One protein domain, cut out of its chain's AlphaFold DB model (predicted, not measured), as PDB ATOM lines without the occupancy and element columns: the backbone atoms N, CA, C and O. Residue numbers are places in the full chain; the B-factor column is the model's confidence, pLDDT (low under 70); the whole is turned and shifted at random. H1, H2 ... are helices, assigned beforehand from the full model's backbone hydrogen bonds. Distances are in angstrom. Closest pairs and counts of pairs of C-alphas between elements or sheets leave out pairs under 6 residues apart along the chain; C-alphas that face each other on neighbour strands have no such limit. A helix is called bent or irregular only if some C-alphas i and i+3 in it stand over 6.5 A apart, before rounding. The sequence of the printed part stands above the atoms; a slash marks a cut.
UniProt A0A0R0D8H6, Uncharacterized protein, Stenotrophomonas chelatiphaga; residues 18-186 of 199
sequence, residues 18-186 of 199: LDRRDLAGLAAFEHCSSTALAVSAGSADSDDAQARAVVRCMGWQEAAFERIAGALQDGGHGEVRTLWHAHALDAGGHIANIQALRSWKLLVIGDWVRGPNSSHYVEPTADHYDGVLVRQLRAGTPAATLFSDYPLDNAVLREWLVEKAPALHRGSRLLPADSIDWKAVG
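Overview. This is residues 18 to 186 of the 199 residues of an uncharacterized protein of Stenotrophomonas chelatiphaga (UniProt A0A0R0D8H6). This is an elongated body of helices in two groups set end to end, with H4 in the middle between them. At one end the long helix H2 and H1 make a V-shaped hairpin, and the later part of H2 packs on H3 and H4; at the other end H6, H7 and H8 make a second cluster, and after H8 residues 170 to 181 fold back to the short H9, near the first residues of H8. The printed part has 169 residues with nine named helices, H1 to H9 in order along the chain, and no named strand; its class is all helix. It is compact, with a radius of gyration of the C-alphas of 17.3 A, and spans 59 by 35 by 25 A.

Arrangement. H2, residues 47 to 73, is the longest helix. H1, residues 24 to 40, touches it at residues 50 to 57 alone, with the C-alphas of Val 39 and Gln 50 closest at 5.8 A; the two form a helical hairpin, opposite ways at a steep tilt of 40 degrees. H3, residues 79 to 86, forms a helical hairpin with H2 at a shallow tilt of 19 degrees, opposite ways, touching its residues 64 to 72 alone; the closest C-alphas are those of Ile 68 and Val 80, 5.8 A apart. H4, residues 94 to 109, touches residues 61 to 69 of H2 alone, the same way at a shallow tilt of 22 degrees, and the closest C-alphas, of Phe 65 and Ser 103, are 6.3 A apart. H4 and H1 are near each other, as are H4 and H3. H5, residues 111 to 114, touches H4, with the C-alphas of Leu 106 and Val 113 closest at 5.6 A. H6, residues 132 to 138, touches residues 107 to 108 of H4 alone at a tilt of 36 degrees, only just steep, the closest C-alphas being those of Leu 107 and Val 132, 5.3 A apart. H8, residues 155 to 169, touches H6 the same way at a steep tilt of 40 degrees, with the C-alphas of Arg 138 and Leu 168 closest at 4.9 A. H7, residues 143 to 149, touches H8 at a steep tilt of 60 degrees, opposite ways; the C-alphas of Ala 143 and Val 162 are closest at 5.8 A. H9, residues 182 to 185, only just touches H8, with 3 pairs of C-alphas within 8 A, the closest those of Val 156 and Val 185 at 6.1 A. H1 and H8 are apart. The packing is mostly crossed, that is, with few shallow tilts, but only just: 2 of 6 touching pairs given a tilt are shallow. Every O i to N i+4 pair is within hydrogen-bond range in H1, H2, H3, H4 and H6, against 2 of 3 in H7 and 9 of 11 in H8; H5 and H9 are too short for such a pair.

Along the chain. H2 begins at C-alpha 47, (186.925, 246.001, 319.594), and measures 39.1 A from first to last C-alpha. H1 begins at C-alpha 24, (207.550, 234.877, 330.010), and measures 23.8 A. H4 measures 21.8 A and H8 21.0 A; H8 is irregular, with C-alphas 163 and 166 being 7.1 A apart. H3, H6 and H7 measure 10.3 A, 9.8 A and 10.2 A, H5 5.4 A and H9 4.8 A. H9 ends at C-alpha 185, (196.595, 249.361, 350.680).

Size, cuts and confidence. The two C-alphas farthest apart, those of Asp 45 and Arg 170, are 59.7 A apart. The printed part has no cut. The links H5 to H6 and H8 to H9 are long, with 17 and 12 residues. The mean pLDDT of the printed part is 72.9, and residues 18 to 61, 86, 88, 90 to 97, 115 to 122 and 186 are under 70; H1 has a mean of 41.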
ATOM      1  N   LEU A  18     201.320 225.107 330.947       36.41
ATOM      2  CA  LEU A  18     202.272 226.154 331.311       36.41
ATOM      3  C   LEU A  18     203.045 225.785 332.581       36.41
ATOM      4  O   LEU A  18     202.681 226.195 333.687       36.41
ATOM      5  N   ASP A  19     204.175 225.105 332.385       33.56
ATOM      6  CA  ASP A  19     205.331 225.327 333.245       33.56
ATOM      7  C   ASP A  19     206.674 225.334 332.489       33.56
ATOM      8  O   ASP A  19     207.061 224.351 331.848       33.56
ATOM      9  N   ARG A  20     207.370 226.482 332.586       31.05
ATOM     10  CA  ARG A  20     208.837 226.625 332.670       31.05
ATOM     11  C   ARG A  20     209.248 228.107 332.802       31.05
ATOM     12  O   ARG A  20     209.547 228.775 331.820       31.05
ATOM     13  N   ARG A  21     209.285 228.569 334.056       34.22
ATOM     14  CA  ARG A  21     210.293 229.472 334.663       34.22
ATOM     15  C   ARG A  21     210.567 230.843 333.999       34.22
ATOM     16  O   ARG A  21     211.339 230.986 333.055       34.22
ATOM     17  N   ASP A  22     209.968 231.858 334.621       39.94
ATOM     18  CA  ASP A  22     210.588 233.122 335.070       39.94
ATOM     19  C   ASP A  22     210.948 234.257 334.095       39.94
ATOM     20  O   ASP A  22     211.333 235.325 334.557       39.94
ATOM     21  N   LEU A  23     210.725 234.136 332.781       32.28
ATOM     22  CA  LEU A  23     210.918 235.278 331.850       32.28
ATOM     23  C   LEU A  23     209.702 235.608 330.967       32.28
ATOM     24  O   LEU A  23     209.583 236.720 330.455       32.28
ATOM     25  N   ALA A  24     208.748 234.685 330.831       35.66
ATOM     26  CA  ALA A  24     207.550 234.877 330.010       35.66
ATOM     27  C   ALA A  24     206.437 235.679 330.713       35.66
ATOM     28  O   ALA A  24     205.606 236.277 330.034       35.66
ATOM     29  N   GLY A  25     206.423 235.725 332.051       36.88
ATOM     30  CA  GLY A  25     205.437 236.491 332.825       36.88
ATOM     31  C   GLY A  25     205.551 237.999 332.600       36.88
ATOM     32  O   GLY A  25     204.538 238.670 332.424       36.88
ATOM     33  N   LEU A  26     206.782 238.510 332.493       36.09
ATOM     34  CA  LEU A  26     207.073 239.919 332.210       36.09
ATOM     35  C   LEU A  26     206.701 240.310 330.775       36.09
ATOM     36  O   LEU A  26     206.042 241.323 330.574       36.09
ATOM     37  N   ALA A  27     207.031 239.475 329.785       39.25
ATOM     38  CA  ALA A  27     206.656 239.710 328.388       39.25
ATOM     39  C   ALA A  27     205.137 239.571 328.157       39.25
ATOM     40  O   ALA A  27     204.551 240.329 327.384       39.25
ATOM     41  N   ALA A  28     204.472 238.639 328.850       44.00
ATOM     42  CA  ALA A  28     203.016 238.508 328.828       44.00
ATOM     43  C   ALA A  28     202.333 239.704 329.508       44.00
ATOM     44  O   ALA A  28     201.329 240.189 328.993       44.00
ATOM     45  N   PHE A  29     202.901 240.219 330.604       42.94
ATOM     46  CA  PHE A  29     202.453 241.433 331.284       42.94
ATOM     47  C   PHE A  29     202.692 242.703 330.452       42.94
ATOM     48  O   PHE A  29     201.787 243.527 330.352       42.94
ATOM     49  N   GLU A  30     203.847 242.860 329.797       40.94
ATOM     50  CA  GLU A  30     204.129 243.972 328.874       40.94
ATOM     51  C   GLU A  30     203.216 243.934 327.646       40.94
ATOM     52  O   GLU A  30     202.682 244.965 327.229       40.94
ATOM     53  N   HIS A  31     202.968 242.750 327.086       45.75
ATOM     54  CA  HIS A  31     202.044 242.582 325.967       45.75
ATOM     55  C   HIS A  31     200.588 242.843 326.393       45.75
ATOM     56  O   HIS A  31     199.852 243.528 325.686       45.75
ATOM     57  N   CYS A  32     200.180 242.392 327.583       47.66
ATOM     58  CA  CYS A  32     198.879 242.708 328.181       47.66
ATOM     59  C   CYS A  32     198.712 244.205 328.470       47.66
ATOM     60  O   CYS A  32     197.679 244.785 328.139       47.66
ATOM     61  N   SER A  33     199.728 244.838 329.056       43.53
ATOM     62  CA  SER A  33     199.700 246.239 329.480       43.53
ATOM     63  C   SER A  33     199.754 247.191 328.295       43.53
ATOM     64  O   SER A  33     198.955 248.119 328.246       43.53
ATOM     65  N   SER A  34     200.615 246.942 327.301       40.75
ATOM     66  CA  SER A  34     200.664 247.734 326.062       40.75
ATOM     67  C   SER A  34     199.367 247.626 325.261       40.75
ATOM     68  O   SER A  34     198.875 248.634 324.754       40.75
ATOM     69  N   THR A  35     198.756 246.439 325.218       43.84
ATOM     70  CA  THR A  35     197.478 246.241 324.527       43.84
ATOM     71  C   THR A  35     196.325 246.901 325.288       43.84
ATOM     72  O   THR A  35     195.535 247.598 324.666       43.84
ATOM     73  N   ALA A  36     196.249 246.785 326.620       41.53
ATOM     74  CA  ALA A  36     195.248 247.480 327.443       41.53
ATOM     75  C   ALA A  36     195.398 249.017 327.401       41.53
ATOM     76  O   ALA A  36     194.400 249.740 327.426       41.53
ATOM     77  N   LEU A  37     196.629 249.526 327.280       38.56
ATOM     78  CA  LEU A  37     196.913 250.941 327.027       38.56
ATOM     79  C   LEU A  37     196.448 251.378 325.632       38.56
ATOM     80  O   LEU A  37     195.813 252.420 325.518       38.56
ATOM     81  N   ALA A  38     196.706 250.583 324.589       37.03
ATOM     82  CA  ALA A  38     196.252 250.861 323.221       37.03
ATOM     83  C   ALA A  38     194.716 250.824 323.090       37.03
ATOM     84  O   ALA A  38     194.124 251.657 322.408       37.03
ATOM     85  N   VAL A  39     194.059 249.910 323.811       39.34
ATOM     86  CA  VAL A  39     192.596 249.855 323.981       39.34
ATOM     87  C   VAL A  39     192.078 251.147 324.617       39.34
ATOM     88  O   VAL A  39     191.177 251.789 324.087       39.34
ATOM     89  N   SER A  40     192.686 251.557 325.733       38.06
ATOM     90  CA  SER A  40     192.276 252.747 326.491       38.06
ATOM     91  C   SER A  40     192.562 254.058 325.746       38.06
ATOM     92  O   SER A  40     191.892 255.059 325.984       38.06
ATOM     93  N   ALA A  41     193.541 254.053 324.837       40.38
ATOM     94  CA  ALA A  41     193.895 255.173 323.969       40.38
ATOM     95  C   ALA A  41     193.112 255.196 322.638       40.38
ATOM     96  O   ALA A  41     193.340 256.089 321.824       40.38
ATOM     97  N   GLY A  42     192.212 254.232 322.397       40.69
ATOM     98  CA  GLY A  42     191.417 254.147 321.166       40.69
ATOM     99  C   GLY A  42     192.221 253.803 319.906       40.69
ATOM    100  O   GLY A  42     191.761 254.077 318.802       40.69
ATOM    101  N   SER A  43     193.422 253.231 320.050       42.31
ATOM    102  CA  SER A  43     194.361 252.961 318.952       42.31
ATOM    103  C   SER A  43     194.453 251.487 318.540       42.31
ATOM    104  O   SER A  43     195.305 251.137 317.728       42.31
ATOM    105  N   ALA A  44     193.614 250.606 319.094       47.69
ATOM    106  CA  ALA A  44     193.569 249.207 318.674       47.69
ATOM    107  C   ALA A  44     192.589 249.019 317.505       47.69
ATOM    108  O   ALA A  44     191.424 249.389 317.611       47.69
ATOM    109  N   ASP A  45     193.055 248.373 316.434       47.75
ATOM    110  CA  ASP A  45     192.371 248.268 315.135       47.75
ATOM    111  C   ASP A  45     191.004 247.531 315.142       47.75
ATOM    112  O   ASP A  45     190.350 247.457 314.103       47.75
ATOM    113  N   SER A  46     190.542 246.965 316.273       51.97
ATOM    114  CA  SER A  46     189.163 246.450 316.444       51.97
ATOM    115  C   SER A  46     188.792 246.132 317.906       51.97
ATOM    116  O   SER A  46     189.617 245.591 318.650       51.97
ATOM    117  N   ASP A  47     187.523 246.344 318.281       46.72
ATOM    118  CA  ASP A  47     186.925 246.001 319.594       46.72
ATOM    119  C   ASP A  47     187.134 244.524 319.998       46.72
ATOM    120  O   ASP A  47     187.308 244.169 321.164       46.72
ATOM    121  N   ASP A  48     187.202 243.638 319.011       47.22
ATOM    122  CA  ASP A  48     187.402 242.200 319.176       47.22
ATOM    123  C   ASP A  48     188.821 241.837 319.650       47.22
ATOM    124  O   ASP A  48     189.025 240.912 320.445       47.22
ATOM    125  N   ALA A  49     189.836 242.558 319.164       44.62
ATOM    126  CA  ALA A  49     191.213 242.389 319.621       44.62
ATOM    127  C   ALA A  49     191.383 242.905 321.059       44.62
ATOM    128  O   ALA A  49     192.098 242.283 321.852       44.62
ATOM    129  N   GLN A  50     190.659 243.976 321.397       43.66
ATOM    130  CA  GLN A  50     190.600 244.559 322.735       43.66
ATOM    131  C   GLN A  50     189.981 243.582 323.747       43.66
ATOM    132  O   GLN A  50     190.603 243.267 324.765       43.66
ATOM    133  N   ALA A  51     188.815 243.009 323.429       43.53
ATOM    134  CA  ALA A  51     188.139 242.031 324.282       43.53
ATOM    135  C   ALA A  51     188.994 240.773 324.524       43.53
ATOM    136  O   ALA A  51     189.115 240.304 325.656       43.53
ATOM    137  N   ARG A  52     189.664 240.248 323.486       51.12
ATOM    138  CA  ARG A  52     190.559 239.081 323.620       51.12
ATOM    139  C   ARG A  52     191.786 239.366 324.483       51.12
ATOM    140  O   ARG A  52     192.226 238.481 325.212       51.12
ATOM    141  N   ALA A  53     192.359 240.565 324.401       50.03
ATOM    142  CA  ALA A  53     193.473 240.957 325.259       50.03
ATOM    143  C   ALA A  53     193.033 241.042 326.723       50.03
ATOM    144  O   ALA A  53     193.644 240.408 327.575       50.03
ATOM    145  N   VAL A  54     191.913 241.716 326.991       50.00
ATOM    146  CA  VAL A  54     191.333 241.852 328.331       50.00
ATOM    147  C   VAL A  54     191.001 240.487 328.956       50.00
ATOM    148  O   VAL A  54     191.383 240.235 330.097       50.00
ATOM    149  N   VAL A  55     190.384 239.568 328.202       54.09
ATOM    150  CA  VAL A  55     190.097 238.194 328.665       54.09
ATOM    151  C   VAL A  55     191.380 237.421 328.984       54.09
ATOM    152  O   VAL A  55     191.443 236.738 330.004       54.09
ATOM    153  N   ARG A  56     192.427 237.545 328.158       53.03
ATOM    154  CA  ARG A  56     193.729 236.910 328.433       53.03
ATOM    155  C   ARG A  56     194.374 237.451 329.704       53.03
ATOM    156  O   ARG A  56     194.907 236.664 330.482       53.03
ATOM    157  N   CYS A  57     194.300 238.760 329.931       53.88
ATOM    158  CA  CYS A  57     194.857 239.359 331.136       53.88
ATOM    159  C   CYS A  57     194.063 238.922 332.377       53.88
ATOM    160  O   CYS A  57     194.676 238.495 333.345       53.88
ATOM    161  N   MET A  58     192.725 238.906 332.331       55.06
ATOM    162  CA  MET A  58     191.907 238.394 333.442       55.06
ATOM    163  C   MET A  58     192.169 236.909 333.746       55.06
ATOM    164  O   MET A  58     192.349 236.553 334.906       55.06
ATOM    165  N   GLY A  59     192.279 236.051 332.727       62.69
ATOM    166  CA  GLY A  59     192.569 234.626 332.931       62.69
ATOM    167  C   GLY A  59     193.956 234.365 333.532       62.69
ATOM    168  O   GLY A  59     194.111 233.506 334.395       62.69
ATOM    169  N   TRP A  60     194.970 235.136 333.130       65.69
ATOM    170  CA  TRP A  60     196.308 235.047 333.726       65.69
ATOM    171  C   TRP A  60     196.322 235.494 335.192       65.69
ATOM    172  O   TRP A  60     197.019 234.916 336.023       65.69
ATOM    173  N   GLN A  61     195.520 236.502 335.517       64.31
ATOM    174  CA  GLN A  61     195.379 237.020 336.868       64.31
ATOM    175  C   GLN A  61     194.662 236.068 337.823       64.31
ATOM    176  O   GLN A  61     195.093 235.893 338.961       64.31
ATOM    177  N   GLU A  62     193.585 235.437 337.362       70.62
ATOM    178  CA  GLU A  62     192.905 234.394 338.127       70.62
ATOM    179  C   GLU A  62     193.828 233.195 338.348       70.62
ATOM    180  O   GLU A  62     193.922 232.700 339.468       70.62
ATOM    181  N   ALA A  63     194.597 232.796 337.329       73.88
ATOM    182  CA  ALA A  63     195.597 231.742 337.471       73.88
ATOM    183  C   ALA A  63     196.688 232.092 338.501       73.88
ATOM    184  O   ALA A  63     197.096 231.223 339.268       73.88
ATOM    185  N   ALA A  64     197.143 233.350 338.547       75.50
ATOM    186  CA  ALA A  64     198.106 233.814 339.548       75.50
ATOM    187  C   ALA A  64     197.549 233.685 340.974       75.50
ATOM    188  O   ALA A  64     198.204 233.127 341.854       75.50
ATOM    189  N   PHE A  65     196.317 234.159 341.186       80.94
ATOM    190  CA  PHE A  65     195.639 234.071 342.478       80.94
ATOM    191  C   PHE A  65     195.441 232.616 342.920       80.94
ATOM    192  O   PHE A  65     195.792 232.273 344.047       80.94
ATOM    193  N   GLU A  66     194.942 231.748 342.036       83.00
ATOM    194  CA  GLU A  66     194.716 230.336 342.363       83.00
ATOM    195  C   GLU A  66     196.018 229.581 342.640       83.00
ATOM    196  O   GLU A  66     196.057 228.746 343.540       83.00
ATOM    197  N   ARG A  67     197.114 229.899 341.938       83.81
ATOM    198  CA  ARG A  67     198.433 229.310 342.228       83.81
ATOM    199  C   ARG A  67     198.959 229.722 343.597       83.81
ATOM    200  O   ARG A  67     199.431 228.867 344.340       83.81
ATOM    201  N   ILE A  68     198.844 231.003 343.952       86.81
ATOM    202  CA  ILE A  68     199.212 231.483 345.292       86.81
ATOM    203  C   ILE A  68     198.328 230.813 346.351       86.81
ATOM    204  O   ILE A  68     198.834 230.353 347.371       86.81
ATOM    205  N   ALA A  69     197.021 230.716 346.107       86.62
ATOM    206  CA  ALA A  69     196.096 230.071 347.028       86.62
ATOM    207  C   ALA A  69     196.398 228.576 347.217       86.62
ATOM    208  O   ALA A  69     196.427 228.112 348.354       86.62
ATOM    209  N   GLY A  70     196.686 227.846 346.136       85.06
ATOM    210  CA  GLY A  70     197.109 226.446 346.184       85.06
ATOM    211  C   GLY A  70     198.405 226.258 346.974       85.06
ATOM    212  O   GLY A  70     198.435 225.475 347.919       85.06
ATOM    213  N   ALA A  71     199.436 227.065 346.694       86.38
ATOM    214  CA  ALA A  71     200.697 227.018 347.439       86.38
ATOM    215  C   ALA A  71     200.496 227.252 348.948       86.38
ATOM    216  O   ALA A  71     201.117 226.593 349.779       86.38
ATOM    217  N   LEU A  72     199.587 228.156 349.332       87.69
ATOM    218  CA  LEU A  72     199.243 228.387 350.738       87.69
ATOM    219  C   LEU A  72     198.528 227.194 351.389       87.69
ATOM    220  O   LEU A  72     198.744 226.950 352.577       87.69
ATOM    221  N   GLN A  73     197.685 226.472 350.646       84.44
ATOM    222  CA  GLN A  73     197.003 225.267 351.134       84.44
ATOM    223  C   GLN A  73     197.976 224.106 351.349       84.44
ATOM    224  O   GLN A  73     197.856 223.393 352.344       84.44
ATOM    225  N   ASP A  74     198.967 223.976 350.470       83.38
ATOM    226  CA  ASP A  74     199.966 222.904 350.510       83.38
ATOM    227  C   ASP A  74     201.119 223.190 351.495       83.38
ATOM    228  O   ASP A  74     202.041 222.388 351.642       83.38
ATOM    229  N   GLY A  75     201.088 224.332 352.194       80.25
ATOM    230  CA  GLY A  75     202.150 224.752 353.118       80.25
ATOM    231  C   GLY A  75     203.411 225.282 352.423       80.25
ATOM    232  O   GLY A  75     204.430 225.506 353.079       80.25
ATOM    233  N   GLY A  76     203.343 225.537 351.115       81.00
ATOM    234  CA  GLY A  76     204.392 226.106 350.264       81.00
ATOM    235  C   GLY A  76     204.622 227.602 350.495       81.00
ATOM    236  O   GLY A  76     204.647 228.394 349.557       81.00
ATOM    237  N   HIS A  77     204.795 228.027 351.749       78.62
ATOM    238  CA  HIS A  77     204.947 229.438 352.123       78.62
ATOM    239  C   HIS A  77     206.106 230.139 351.394       78.62
ATOM    240  O   HIS A  77     205.946 231.268 350.937       78.62
ATOM    241  N   GLY A  78     207.242 229.452 351.222       73.88
ATOM    242  CA  GLY A  78     208.409 229.980 350.504       73.88
ATOM    243  C   GLY A  78     208.212 230.117 348.988       73.88
ATOM    244  O   GLY A  78     208.980 230.812 348.326       73.88
ATOM    245  N   GLU A  79     207.176 229.495 348.422       80.50
ATOM    246  CA  GLU A  79     206.865 229.581 346.991       80.50
ATOM    247  C   GLU A  79     206.048 230.830 346.653       80.50
ATOM    248  O   GLU A  79     206.075 231.290 345.513       80.50
ATOM    249  N   VAL A  80     205.371 231.429 347.640       84.50
ATOM    250  CA  VAL A  80     204.469 232.571 347.432       84.50
ATOM    251  C   VAL A  80     205.195 233.751 346.798       84.50
ATOM    252  O   VAL A  80     204.694 234.327 345.836       84.50
ATOM    253  N   ARG A  81     206.390 234.103 347.289       81.81
ATOM    254  CA  ARG A  81     207.183 235.193 346.703       81.81
ATOM    255  C   ARG A  81     207.658 234.870 345.285       81.81
ATOM    256  O   ARG A  81     207.615 235.734 344.416       81.81
ATOM    257  N   THR A  82     208.065 233.628 345.032       80.50
ATOM    258  CA  THR A  82     208.467 233.181 343.689       80.50
ATOM    259  C   THR A  82     207.302 233.291 342.708       80.50
ATOM    260  O   THR A  82     207.456 233.865 341.635       80.50
ATOM    261  N   LEU A  83     206.114 232.821 343.099       76.69
ATOM    262  CA  LEU A  83     204.891 232.941 342.306       76.69
ATOM    263  C   LEU A  83     204.507 234.403 342.072       76.69
ATOM    264  O   LEU A  83     204.123 234.769 340.964       76.69
ATOM    265  N   TRP A  84     204.651 235.251 343.085       80.19
ATOM    266  CA  TRP A  84     204.373 236.678 342.983       80.19
ATOM    267  C   TRP A  84     205.238 237.370 341.918       80.19
ATOM    268  O   TRP A  84     204.705 238.063 341.046       80.19
ATOM    269  N   HIS A  85     206.547 237.098 341.921       73.75
ATOM    270  CA  HIS A  85     207.478 237.586 340.902       73.75
ATOM    271  C   HIS A  85     207.201 236.979 339.518       73.75
ATOM    272  O   HIS A  85     207.156 237.702 338.522       73.75
ATOM    273  N   ALA A  86     206.961 235.665 339.440       67.69
ATOM    274  CA  ALA A  86     206.662 234.971 338.184       67.69
ATOM    275  C   ALA A  86     205.387 235.510 337.510       67.69
ATOM    276  O   ALA A  86     205.285 235.540 336.280       67.69
ATOM    277  N   HIS A  87     204.436 235.980 338.318       70.69
ATOM    278  CA  HIS A  87     203.214 236.640 337.882       70.69
ATOM    279  C   HIS A  87     203.314 238.171 337.889       70.69
ATOM    280  O   HIS A  87     202.285 238.833 337.929       70.69
ATOM    281  N   ALA A  88     204.523 238.747 337.850       66.25
ATOM    282  CA  ALA A  88     204.777 240.185 337.704       66.25
ATOM    283  C   ALA A  88     203.883 241.086 338.583       66.25
ATOM    284  O   ALA A  88     203.528 242.198 338.186       66.25
ATOM    285  N   LEU A  89     203.502 240.620 339.777       73.62
ATOM    286  CA  LEU A  89     202.598 241.365 340.656       73.62
ATOM    287  C   LEU A  89     203.288 242.610 341.244       73.62
ATOM    288  O   LEU A  89     202.610 243.554 341.643       73.62
ATOM    289  N   ASP A  90     204.623 242.652 341.202       68.12
ATOM    290  CA  ASP A  90     205.453 243.803 341.586       68.12
ATOM    291  C   ASP A  90     205.579 244.870 340.499       68.12
ATOM    292  O   ASP A  90     206.035 245.977 340.777       68.12
ATOM    293  N   ALA A  91     205.209 244.559 339.251       58.69
ATOM    294  CA  ALA A  91     205.424 245.463 338.119       58.69
ATOM    295  C   ALA A  91     204.590 246.756 338.214       58.69
ATOM    296  O   ALA A  91     204.829 247.712 337.474       58.69
ATOM    297  N   GLY A  92     203.619 246.799 339.131       53.34
ATOM    298  CA  GLY A  92     202.713 247.924 339.307       53.34
ATOM    299  C   GLY A  92     201.710 248.063 338.158       53.34
ATOM    300  O   GLY A  92     201.624 247.240 337.252       53.34
ATOM    301  N   GLY A  93     200.889 249.113 338.203       50.78
ATOM    302  CA  GLY A  93     199.812 249.339 337.232       50.78
ATOM    303  C   GLY A  93     198.464 248.752 337.665       50.78
ATOM    304  O   GLY A  93     198.378 247.905 338.546       50.78
ATOM    305  N   HIS A  94     197.376 249.249 337.070       55.44
ATOM    306  CA  HIS A  94     196.012 249.035 337.580       55.44
ATOM    307  C   HIS A  94     195.641 247.552 337.744       55.44
ATOM    308  O   HIS A  94     195.144 247.140 338.789       55.44
ATOM    309  N   ILE A  95     195.940 246.756 336.719       56.97
ATOM    310  CA  ILE A  95     195.631 245.330 336.634       56.97
ATOM    311  C   ILE A  95     196.454 244.548 337.676       56.97
ATOM    312  O   ILE A  95     195.856 243.887 338.526       56.97
ATOM    313  N   ALA A  96     197.786 244.677 337.700       63.19
ATOM    314  CA  ALA A  96     198.630 244.025 338.713       63.19
ATOM    315  C   ALA A  96     198.251 244.438 340.146       63.19
ATOM    316  O   ALA A  96     198.109 243.574 341.007       63.19
ATOM    317  N   ASN A  97     197.970 245.725 340.385       67.88
ATOM    318  CA  ASN A  97     197.590 246.243 341.701       67.88
ATOM    319  C   ASN A  97     196.294 245.620 342.241       67.88
ATOM    320  O   ASN A  97     196.197 245.367 343.441       67.88
ATOM    321  N   ILE A  98     195.302 245.353 341.383       71.62
ATOM    322  CA  ILE A  98     194.060 244.678 341.795       71.62
ATOM    323  C   ILE A  98     194.358 243.266 342.311       71.62
ATOM    324  O   ILE A  98     193.822 242.860 343.343       71.62
ATOM    325  N   GLN A  99     195.237 242.523 341.635       76.38
ATOM    326  CA  GLN A  99     195.546 241.144 342.025       76.38
ATOM    327  C   GLN A  99     196.539 241.056 343.169       76.38
ATOM    328  O   GLN A  99     196.386 240.184 344.020       76.38
ATOM    329  N   ALA A 100     197.505 241.971 343.238       80.25
ATOM    330  CA  ALA A 100     198.354 242.142 344.406       80.25
ATOM    331  C   ALA A 100     197.487 242.414 345.643       80.25
ATOM    332  O   ALA A 100     197.596 241.705 346.640       80.25
ATOM    333  N   LEU A 101     196.525 243.342 345.547       84.38
ATOM    334  CA  LEU A 101     195.572 243.617 346.623       84.38
ATOM    335  C   LEU A 101     194.754 242.378 347.001       84.38
ATOM    336  O   LEU A 101     194.622 242.070 348.184       84.38
ATOM    337  N   ARG A 102     194.210 241.652 346.019       84.06
ATOM    338  CA  ARG A 102     193.443 240.424 346.276       84.06
ATOM    339  C   ARG A 102     194.300 239.344 346.944       84.06
ATOM    340  O   ARG A 102     193.840 238.688 347.875       84.06
ATOM    341  N   SER A 103     195.550 239.198 346.520       87.19
ATOM    342  CA  SER A 103     196.497 238.226 347.070       87.19
ATOM    343  C   SER A 103     196.957 238.615 348.481       87.19
ATOM    344  O   SER A 103     197.001 237.763 349.361       87.19
ATOM    345  N   TRP A 104     197.190 239.900 348.769       91.12
ATOM    346  CA  TRP A 104     197.424 240.377 350.140       91.12
ATOM    347  C   TRP A 104     196.223 240.141 351.049       91.12
ATOM    348  O   TRP A 104     196.385 239.699 352.186       91.12
ATOM    349  N   LYS A 105     195.007 240.377 350.544       90.75
ATOM    350  CA  LYS A 105     193.783 240.042 351.271       90.75
ATOM    351  C   LYS A 105     193.723 238.549 351.575       90.75
ATOM    352  O   LYS A 105     193.429 238.206 352.709       90.75
ATOM    353  N   LEU A 106     194.058 237.666 350.636       90.75
ATOM    354  CA  LEU A 106     194.139 236.225 350.906       90.75
ATOM    355  C   LEU A 106     195.142 235.900 352.025       90.75
ATOM    356  O   LEU A 106     194.843 235.108 352.916       90.75
ATOM    357  N   LEU A 107     196.309 236.547 352.026       93.12
ATOM    358  CA  LEU A 107     197.344 236.330 353.040       93.12
ATOM    359  C   LEU A 107     196.924 236.765 354.456       93.12
ATOM    360  O   LEU A 107     197.384 236.167 355.431       93.12
ATOM    361  N   VAL A 108     196.063 237.780 354.583       94.25
ATOM    362  CA  VAL A 108     195.602 238.314 355.878       94.25
ATOM    363  C   VAL A 108     194.238 237.767 356.290       94.25
ATOM    364  O   VAL A 108     194.077 237.296 357.412       94.25
ATOM    365  N   ILE A 109     193.255 237.845 355.398       92.56
ATOM    366  CA  ILE A 109     191.855 237.503 355.654       92.56
ATOM    367  C   ILE A 109     191.639 235.989 355.565       92.56
ATOM    368  O   ILE A 109     190.882 235.464 356.369       92.56
ATOM    369  N   GLY A 110     192.327 235.307 354.641       88.94
ATOM    370  CA  GLY A 110     192.221 233.861 354.422       88.94
ATOM    371  C   GLY A 110     191.199 233.461 353.360       88.94
ATOM    372  O   GLY A 110     190.906 234.227 352.447       88.94
ATOM    373  N   ASP A 111     190.656 232.245 353.429       84.44
ATOM    374  CA  ASP A 111     189.848 231.672 352.335       84.44
ATOM    375  C   ASP A 111     188.553 232.451 352.035       84.44
ATOM    376  O   ASP A 111     187.978 232.301 350.955       84.44
ATOM    377  N   TRP A 112     188.133 233.357 352.928       79.25
ATOM    378  CA  TRP A 112     187.006 234.265 352.696       79.25
ATOM    379  C   TRP A 112     187.143 235.046 351.376       79.25
ATOM    380  O   TRP A 112     186.143 235.313 350.711       79.25
ATOM    381  N   VAL A 113     188.373 235.357 350.938       79.25
ATOM    382  CA  VAL A 113     188.632 236.150 349.715       79.25
ATOM    383  C   VAL A 113     188.590 235.333 348.418       79.25
ATOM    384  O   VAL A 113     188.742 235.895 347.329       79.25
ATOM    385  N   ARG A 114     188.377 234.013 348.501       71.62
ATOM    386  CA  ARG A 114     188.312 233.110 347.332       71.62
ATOM    387  C   ARG A 114     186.950 233.103 346.645       71.62
ATOM    388  O   ARG A 114     186.795 232.477 345.602       71.62
ATOM    389  N   GLY A 115     185.974 233.838 347.183       62.47
ATOM    390  CA  GLY A 115     184.728 234.120 346.477       62.47
ATOM    391  C   GLY A 115     184.968 234.794 345.113       62.47
ATOM    392  O   GLY A 115     186.034 235.382 344.886       62.47
ATOM    393  N   PRO A 116     183.994 234.719 344.186       49.81
ATOM    394  CA  PRO A 116     184.106 235.367 342.883       49.81
ATOM    395  C   PRO A 116     184.369 236.869 343.046       49.81
ATOM    396  O   PRO A 116     183.831 237.490 343.969       49.81
ATOM    397  N   ASN A 117     185.171 237.444 342.135       49.22
ATOM    398  CA  ASN A 117     185.421 238.887 341.987       49.22
ATOM    399  C   ASN A 117     184.099 239.622 341.696       49.22
ATOM    400  O   ASN A 117     183.815 240.019 340.570       49.22
ATOM    401  N   SER A 118     183.244 239.756 342.702       41.41
ATOM    402  CA  SER A 118     181.998 240.496 342.611       41.41
ATOM    403  C   SER A 118     182.219 241.888 343.183       41.41
ATOM    404  O   SER A 118     182.851 242.069 344.224       41.41
ATOM    405  N   SER A 119     181.636 242.882 342.523       42.56
ATOM    406  CA  SER A 119     181.560 244.282 342.959       42.56
ATOM    407  C   SER A 119     180.862 244.490 344.316       42.56
ATOM    408  O   SER A 119     180.695 245.626 344.747       42.56
ATOM    409  N   HIS A 120     180.442 243.410 344.985       46.84
ATOM    410  CA  HIS A 120     179.707 243.399 346.248       46.84
ATOM    411  C   HIS A 120     180.438 242.647 347.366       46.84
ATOM    412  O   HIS A 120     179.844 242.372 348.407       46.84
ATOM    413  N   TYR A 121     181.715 242.311 347.170       59.59
ATOM    414  CA  TYR A 121     182.527 241.727 348.227       59.59
ATOM    415  C   TYR A 121     182.727 242.748 349.356       59.59
ATOM    416  O   TYR A 121     183.477 243.714 349.213       59.59
ATOM    417  N   VAL A 122     182.033 242.538 350.474       69.25
ATOM    418  CA  VAL A 122     182.277 243.270 351.717       69.25
ATOM    419  C   VAL A 122     183.427 242.575 352.426       69.25
ATOM    420  O   VAL A 122     183.336 241.394 352.765       69.25
ATOM    421  N   GLU A 123     184.524 243.302 352.618       79.00
ATOM    422  CA  GLU A 123     185.658 242.800 353.385       79.00
ATOM    423  C   GLU A 123     185.212 242.538 354.827       79.00
ATOM    424  O   GLU A 123     184.600 243.420 355.440       79.00
ATOM    425  N   PRO A 124     185.486 241.348 355.387       86.00
ATOM    426  CA  PRO A 124     185.178 241.101 356.782       86.00
ATOM    427  C   PRO A 124     186.061 241.978 357.679       86.00
ATOM    428  O   PRO A 124     187.135 242.445 357.286       86.00
ATOM    429  N   THR A 125     185.605 242.193 358.903       91.25
ATOM    430  CA  THR A 125     186.365 242.897 359.936       91.25
ATOM    431  C   THR A 125     187.488 242.017 360.503       91.25
ATOM    432  O   THR A 125     187.484 240.795 360.338       91.25
ATOM    433  N   ALA A 126     188.490 242.629 361.146       93.75
ATOM    434  CA  ALA A 126     189.714 241.940 361.579       93.75
ATOM    435  C   ALA A 126     189.520 240.780 362.565       93.75
ATOM    436  O   ALA A 126     190.359 239.882 362.629       93.75
ATOM    437  N   ASP A 127     188.416 240.751 363.302       92.94
ATOM    438  CA  ASP A 127     188.037 239.630 364.163       92.94
ATOM    439  C   ASP A 127     187.800 238.318 363.391       92.94
ATOM    440  O   ASP A 127     187.888 237.237 363.976       92.94
ATOM    441  N   HIS A 128     187.605 238.399 362.073       90.75
ATOM    442  CA  HIS A 128     187.495 237.259 361.165       90.75
ATOM    443  C   HIS A 128     188.777 236.953 360.380       90.75
ATOM    444  O   HIS A 128     188.781 236.021 359.581       90.75
ATOM    445  N   TYR A 129     189.865 237.707 360.566       93.88
ATOM    446  CA  TYR A 129     191.102 237.444 359.831       93.88
ATOM    447  C   TYR A 129     191.744 236.131 360.300       93.88
ATOM    448  O   TYR A 129     192.109 235.979 361.474       93.88
ATOM    449  N   ASP A 130     191.901 235.188 359.368       92.19
ATOM    450  CA  ASP A 130     192.507 233.872 359.609       92.19
ATOM    451  C   ASP A 130     193.597 233.491 358.593       92.19
ATOM    452  O   ASP A 130     194.127 232.372 358.608       92.19
ATOM    453  N   GLY A 131     193.978 234.441 357.739       93.19
ATOM    454  CA  GLY A 131     194.987 234.246 356.715       93.19
ATOM    455  C   GLY A 131     196.331 233.811 357.293       93.19
ATOM    456  O   GLY A 131     196.610 233.892 358.496       93.19
ATOM    457  N   VAL A 132     197.190 233.310 356.409       93.94
ATOM    458  CA  VAL A 132     198.476 232.716 356.794       93.94
ATOM    459  C   VAL A 132     199.332 233.657 357.645       93.94
ATOM    460  O   VAL A 132     199.952 233.202 358.601       93.94
ATOM    461  N   LEU A 133     199.316 234.968 357.376       94.88
ATOM    462  CA  LEU A 133     200.109 235.941 358.127       94.88
ATOM    463  C   LEU A 133     199.610 236.062 359.567       94.88
ATOM    464  O   LEU A 133     200.409 236.048 360.499       94.88
ATOM    465  N   VAL A 134     198.292 236.102 359.767       95.56
ATOM    466  CA  VAL A 134     197.694 236.154 361.107       95.56
ATOM    467  C   VAL A 134     197.967 234.859 361.868       95.56
ATOM    468  O   VAL A 134     198.321 234.907 363.047       95.56
ATOM    469  N   ARG A 135     197.864 233.700 361.204       94.44
ATOM    470  CA  ARG A 135     198.187 232.397 361.808       94.44
ATOM    471  C   ARG A 135     199.657 232.291 362.213       94.44
ATOM    472  O   ARG A 135     199.937 231.857 363.325       94.44
ATOM    473  N   GLN A 136     200.578 232.735 361.360       94.19
ATOM    474  CA  GLN A 136     202.014 232.745 361.646       94.19
ATOM    475  C   GLN A 136     202.359 233.682 362.809       94.19
ATOM    476  O   GLN A 136     203.082 233.285 363.720       94.19
ATOM    477  N   LEU A 137     201.783 234.890 362.847       95.56
ATOM    478  CA  LEU A 137     201.939 235.776 364.001       95.56
ATOM    479  C   LEU A 137     201.419 235.094 365.276       95.56
ATOM    480  O   LEU A 137     202.139 235.023 366.263       95.56
ATOM    481  N   ARG A 138     200.222 234.498 365.268       96.25
ATOM    482  CA  ARG A 138     199.704 233.761 366.440       96.25
ATOM    483  C   ARG A 138     200.596 232.592 366.873       96.25
ATOM    484  O   ARG A 138     200.640 232.287 368.060       96.25
ATOM    485  N   ALA A 139     201.313 231.965 365.941       94.69
ATOM    486  CA  ALA A 139     202.285 230.911 366.228       94.69
ATOM    487  C   ALA A 139     203.614 231.434 366.817       94.69
ATOM    488  O   ALA A 139     204.484 230.638 367.160       94.69
ATOM    489  N   GLY A 140     203.773 232.753 366.954       93.88
ATOM    490  CA  GLY A 140     204.968 233.394 367.503       93.88
ATOM    491  C   GLY A 140     206.004 233.793 366.452       93.88
ATOM    492  O   GLY A 140     207.078 234.271 366.818       93.88
ATOM    493  N   THR A 141     205.703 233.651 365.156       93.56
ATOM    494  CA  THR A 141     206.606 234.099 364.088       93.56
ATOM    495  C   THR A 141     206.772 235.622 364.169       93.56
ATOM    496  O   THR A 141     205.771 236.350 364.177       93.56
ATOM    497  N   PRO A 142     208.008 236.153 364.237       92.06
ATOM    498  CA  PRO A 142     208.239 237.594 364.208       92.06
ATOM    499  C   PRO A 142     207.761 238.215 362.891       92.06
ATOM    500  O   PRO A 142     208.011 237.669 361.817       92.06
ATOM    501  N   ALA A 143     207.143 239.401 362.948       91.44
ATOM    502  CA  ALA A 143     206.676 240.107 361.747       91.44
ATOM    503  C   ALA A 143     207.804 240.339 360.720       91.44
ATOM    504  O   ALA A 143     207.587 240.202 359.521       91.44
ATOM    505  N   ALA A 144     209.029 240.600 361.193       89.31
ATOM    506  CA  ALA A 144     210.204 240.772 360.337       89.31
ATOM    507  C   ALA A 144     210.517 239.534 359.474       89.31
ATOM    508  O   ALA A 144     210.927 239.679 358.323       89.31
ATOM    509  N   THR A 145     210.283 238.327 359.999       88.88
ATOM    510  CA  THR A 145     210.463 237.076 359.249       88.88
ATOM    511  C   THR A 145     209.444 236.976 358.117       88.88
ATOM    512  O   THR A 145     209.803 236.649 356.992       88.88
ATOM    513  N   LEU A 146     208.195 237.389 358.361       90.38
ATOM    514  CA  LEU A 146     207.152 237.397 357.329       90.38
ATOM    515  C   LEU A 146     207.509 238.307 356.148       90.38
ATOM    516  O   LEU A 146     207.193 237.977 355.009       90.38
ATOM    517  N   PHE A 147     208.217 239.416 356.387       87.88
ATOM    518  CA  PHE A 147     208.698 240.303 355.318       87.88
ATOM    519  C   PHE A 147     209.806 239.690 354.465       87.88
ATOM    520  O   PHE A 147     210.147 240.257 353.431       87.88
ATOM    521  N   SER A 148     210.376 238.558 354.878       82.44
ATOM    522  CA  SER A 148     211.339 237.785 354.089       82.44
ATOM    523  C   SER A 148     210.679 236.639 353.327       82.44
ATOM    524  O   SER A 148     211.201 236.253 352.288       82.44
ATOM    525  N   ASP A 149     209.522 236.159 353.772       81.94
ATOM    526  CA  ASP A 149     208.846 235.013 353.151       81.94
ATOM    527  C   ASP A 149     207.725 235.443 352.195       81.94
ATOM    528  O   ASP A 149     207.450 234.777 351.198       81.94
ATOM    529  N   TYR A 150     207.103 236.595 352.459       88.12
ATOM    530  CA  TYR A 150     205.936 237.079 351.725       88.12
ATOM    531  C   TYR A 150     206.198 238.426 351.041       88.12
ATOM    532  O   TYR A 150     206.936 239.259 351.573       88.12
ATOM    533  N   PRO A 151     205.598 238.679 349.868       83.25
ATOM    534  CA  PRO A 151     205.761 239.919 349.103       83.25
ATOM    535  C   PRO A 151     204.978 241.071 349.754       83.25
ATOM    536  O   PRO A 151     203.905 241.454 349.304       83.25
ATOM    537  N   LEU A 152     205.462 241.574 350.887       85.00
ATOM    538  CA  LEU A 152     204.753 242.521 351.752       85.00
ATOM    539  C   LEU A 152     205.227 243.957 351.552       85.00
ATOM    540  O   LEU A 152     205.437 244.652 352.527       85.00
ATOM    541  N   ASP A 153     205.435 244.439 350.331       75.44
ATOM    542  CA  ASP A 153     206.120 245.728 350.102       75.44
ATOM    543  C   ASP A 153     205.260 246.976 350.350       75.44
ATOM    544  O   ASP A 153     205.762 248.099 350.377       75.44
ATOM    545  N   ASN A 154     203.969 246.787 350.618       85.50
ATOM    546  CA  ASN A 154     203.068 247.866 350.989       85.50
ATOM    547  C   ASN A 154     203.301 248.327 352.443       85.50
ATOM    548  O   ASN A 154     203.150 247.544 353.382       85.50
ATOM    549  N   ALA A 155     203.616 249.613 352.627       88.12
ATOM    550  CA  ALA A 155     203.918 250.193 353.937       88.12
ATOM    551  C   ALA A 155     202.763 250.056 354.941       88.12
ATOM    552  O   ALA A 155     202.997 249.612 356.060       88.12
ATOM    553  N   VAL A 156     201.521 250.331 354.524       90.00
ATOM    554  CA  VAL A 156     200.325 250.225 355.383       90.00
ATOM    555  C   VAL A 156     200.161 248.796 355.902       90.00
ATOM    556  O   VAL A 156     199.922 248.576 357.089       90.00
ATOM    557  N   LEU A 157     200.344 247.807 355.024       91.12
ATOM    558  CA  LEU A 157     200.272 246.399 355.401       91.12
ATOM    559  C   LEU A 157     201.411 245.996 356.352       91.12
ATOM    560  O   LEU A 157     201.162 245.290 357.331       91.12
ATOM    561  N   ARG A 158     202.650 246.443 356.097       92.94
ATOM    562  CA  ARG A 158     203.793 246.175 356.992       92.94
ATOM    563  C   ARG A 158     203.577 246.779 358.371       92.94
ATOM    564  O   ARG A 158     203.763 246.081 359.364       92.94
ATOM    565  N   GLU A 159     203.189 248.047 358.427       93.88
ATOM    566  CA  GLU A 159     202.933 248.774 359.671       93.88
ATOM    567  C   GLU A 159     201.860 248.071 360.494       93.88
ATOM    568  O   GLU A 159     202.095 247.768 361.663       93.88
ATOM    569  N   TRP A 160     200.745 247.696 359.864       95.50
ATOM    570  CA  TRP A 160     199.688 246.948 360.531       95.50
ATOM    571  C   TRP A 160     200.184 245.609 361.098       95.50
ATOM    572  O   TRP A 160     199.905 245.277 362.250       95.50
ATOM    573  N   LEU A 161     200.968 244.842 360.330       95.50
ATOM    574  CA  LEU A 161     201.524 243.565 360.799       95.50
ATOM    575  C   LEU A 161     202.461 243.752 361.998       95.50
ATOM    576  O   LEU A 161     202.392 242.968 362.945       95.50
ATOM    577  N   VAL A 162     203.313 244.784 361.985       95.88
ATOM    578  CA  VAL A 162     204.192 245.113 363.121       95.88
ATOM    579  C   VAL A 162     203.375 245.532 364.339       95.88
ATOM    580  O   VAL A 162     203.644 245.058 365.441       95.88
ATOM    581  N   GLU A 163     202.368 246.382 364.149       96.06
ATOM    582  CA  GLU A 163     201.516 246.891 365.223       96.06
ATOM    583  C   GLU A 163     200.742 245.759 365.915       96.06
ATOM    584  O   GLU A 163     200.693 245.692 367.146       96.06
ATOM    585  N   LYS A 164     200.154 244.837 365.139       96.12
ATOM    586  CA  LYS A 164     199.301 243.767 365.678       96.12
ATOM    587  C   LYS A 164     200.072 242.530 366.132       96.12
ATOM    588  O   LYS A 164     199.543 241.758 366.938       96.12
ATOM    589  N   ALA A 165     201.319 242.340 365.694       95.50
ATOM    590  CA  ALA A 165     202.128 241.174 366.054       95.50
ATOM    591  C   ALA A 165     202.222 240.920 367.573       95.50
ATOM    592  O   ALA A 165     201.899 239.806 367.982       95.50
ATOM    593  N   PRO A 166     202.545 241.900 368.448       95.38
ATOM    594  CA  PRO A 166     202.646 241.649 369.887       95.38
ATOM    595  C   PRO A 166     201.340 241.161 370.522       95.38
ATOM    596  O   PRO A 166     201.364 240.346 371.443       95.38
ATOM    597  N   ALA A 167     200.192 241.665 370.059       94.06
ATOM    598  CA  ALA A 167     198.888 241.235 370.556       94.06
ATOM    599  C   ALA A 167     198.570 239.806 370.092       94.06
ATOM    600  O   ALA A 167     198.195 238.959 370.908       94.06
ATOM    601  N   LEU A 168     198.799 239.515 368.810       96.31
ATOM    602  CA  LEU A 168     198.604 238.187 368.227       96.31
ATOM    603  C   LEU A 168     199.524 237.133 368.859       96.31
ATOM    604  O   LEU A 168     199.060 236.036 369.157       96.31
ATOM    605  N   HIS A 169     200.782 237.481 369.148       95.31
ATOM    606  CA  HIS A 169     201.758 236.629 369.849       95.31
ATOM    607  C   HIS A 169     201.279 236.226 371.247       95.31
ATOM    608  O   HIS A 169     201.520 235.111 371.696       95.31
ATOM    609  N   ARG A 170     200.568 237.124 371.937       94.56
ATOM    610  CA  ARG A 170     199.961 236.855 373.252       94.56
ATOM    611  C   ARG A 170     198.623 236.111 373.162       94.56
ATOM    612  O   ARG A 170     197.948 235.967 374.177       94.56
ATOM    613  N   GLY A 171     198.200 235.695 371.968       92.25
ATOM    614  CA  GLY A 171     196.908 235.046 371.740       92.25
ATOM    615  C   GLY A 171     195.707 235.986 371.879       92.25
ATOM    616  O   GLY A 171     194.576 235.518 372.020       92.25
ATOM    617  N   SER A 172     195.924 237.307 371.851       94.81
ATOM    618  CA  SER A 172     194.821 238.270 371.872       94.81
ATOM    619  C   SER A 172     194.024 238.178 370.572       94.81
ATOM    620  O   SER A 172     194.583 238.006 369.485       94.81
ATOM    621  N   ARG A 173     192.698 238.288 370.685       93.19
ATOM    622  CA  ARG A 173     191.820 238.373 369.517       93.19
ATOM    623  C   ARG A 173     191.945 239.759 368.894       93.19
ATOM    624  O   ARG A 173     192.039 240.744 369.620       93.19
ATOM    625  N   LEU A 174     191.916 239.808 367.565       95.38
ATOM    626  CA  LEU A 174     191.701 241.058 366.845       95.38
ATOM    627  C   LEU A 174     190.254 241.500 367.055       95.38
ATOM    628  O   LEU A 174     189.354 240.665 367.170       95.38
ATOM    629  N   LEU A 175     190.049 242.807 367.120       95.81
ATOM    630  CA  LEU A 175     188.745 243.444 367.217       95.81
ATOM    631  C   LEU A 175     188.368 244.051 365.862       95.81
ATOM    632  O   LEU A 175     189.251 244.350 365.061       95.81
ATOM    633  N   PRO A 176     187.083 244.343 365.605       94.50
ATOM    634  CA  PRO A 176     186.683 245.006 364.367       94.50
ATOM    635  C   PRO A 176     187.424 246.323 364.085       94.50
ATOM    636  O   PRO A 176     187.714 246.637 362.931       94.50
ATOM    637  N   ALA A 177     187.789 247.066 365.136       94.25
ATOM    638  CA  ALA A 177     188.566 248.303 365.042       94.25
ATOM    639  C   ALA A 177     190.026 248.094 364.593       94.25
ATOM    640  O   ALA A 177     190.671 249.047 364.173       94.25
ATOM    641  N   ASP A 178     190.536 246.861 364.641       95.50
ATOM    642  CA  ASP A 178     191.869 246.498 364.156       95.50
ATOM    643  C   ASP A 178     191.887 246.206 362.647       95.50
ATOM    644  O   ASP A 178     192.882 245.696 362.143       95.50
ATOM    645  N   SER A 179     190.800 246.470 361.914       94.00
ATOM    646  CA  SER A 179     190.728 246.218 360.468       94.00
ATOM    647  C   SER A 179     191.740 247.051 359.687       94.00
ATOM    648  O   SER A 179     191.953 248.227 359.975       94.00
ATOM    649  N   ILE A 180     192.351 246.435 358.673       92.25
ATOM    650  CA  ILE A 180     193.241 247.135 357.743       92.25
ATOM    651  C   ILE A 180     192.400 248.091 356.898       92.25
ATOM    652  O   ILE A 180     191.349 247.704 356.382       92.25
ATOM    653  N   ASP A 181     192.890 249.313 356.688       89.19
ATOM    654  CA  ASP A 181     192.341 250.187 355.654       89.19
ATOM    655  C   ASP A 181     192.760 249.681 354.265       89.19
ATOM    656  O   ASP A 181     193.757 250.107 353.677       89.19
ATOM    657  N   TRP A 182     191.987 248.740 353.721       85.94
ATOM    658  CA  TRP A 182     192.242 248.158 352.403       85.94
ATOM    659  C   TRP A 182     192.194 249.185 351.264       85.94
ATOM    660  O   TRP A 182     192.777 248.931 350.206       85.94
ATOM    661  N   LYS A 183     191.563 250.352 351.469       82.94
ATOM    662  CA  LYS A 183     191.585 251.459 350.500       82.94
ATOM    663  C   LYS A 183     192.907 252.216 350.510       82.94
ATOM    664  O   LYS A 183     193.231 252.820 349.499       82.94
ATOM    665  N   ALA A 184     193.646 252.198 351.618       82.88
ATOM    666  CA  ALA A 184     195.003 252.736 351.693       82.88
ATOM    667  C   ALA A 184     196.054 251.725 351.195       82.88
ATOM    668  O   ALA A 184     197.125 252.115 350.736       82.88
ATOM    669  N   VAL A 185     195.745 250.422 351.252       82.31
ATOM    670  CA  VAL A 185     196.595 249.361 350.680       82.31
ATOM    671  C   VAL A 185     196.498 249.335 349.153       82.31
ATOM    672  O   VAL A 185     197.512 249.253 348.459       82.31
ATOM    673  N   GLY A 186     195.279 249.386 348.615       65.88
ATOM    674  CA  GLY A 186     195.055 249.492 347.180       65.88
ATOM    675  C   GLY A 186     195.236 250.932 346.718       65.88
ATOM    676  O   GLY A 186     194.706 251.835 347.339       65.88
TER     677      GLY A 186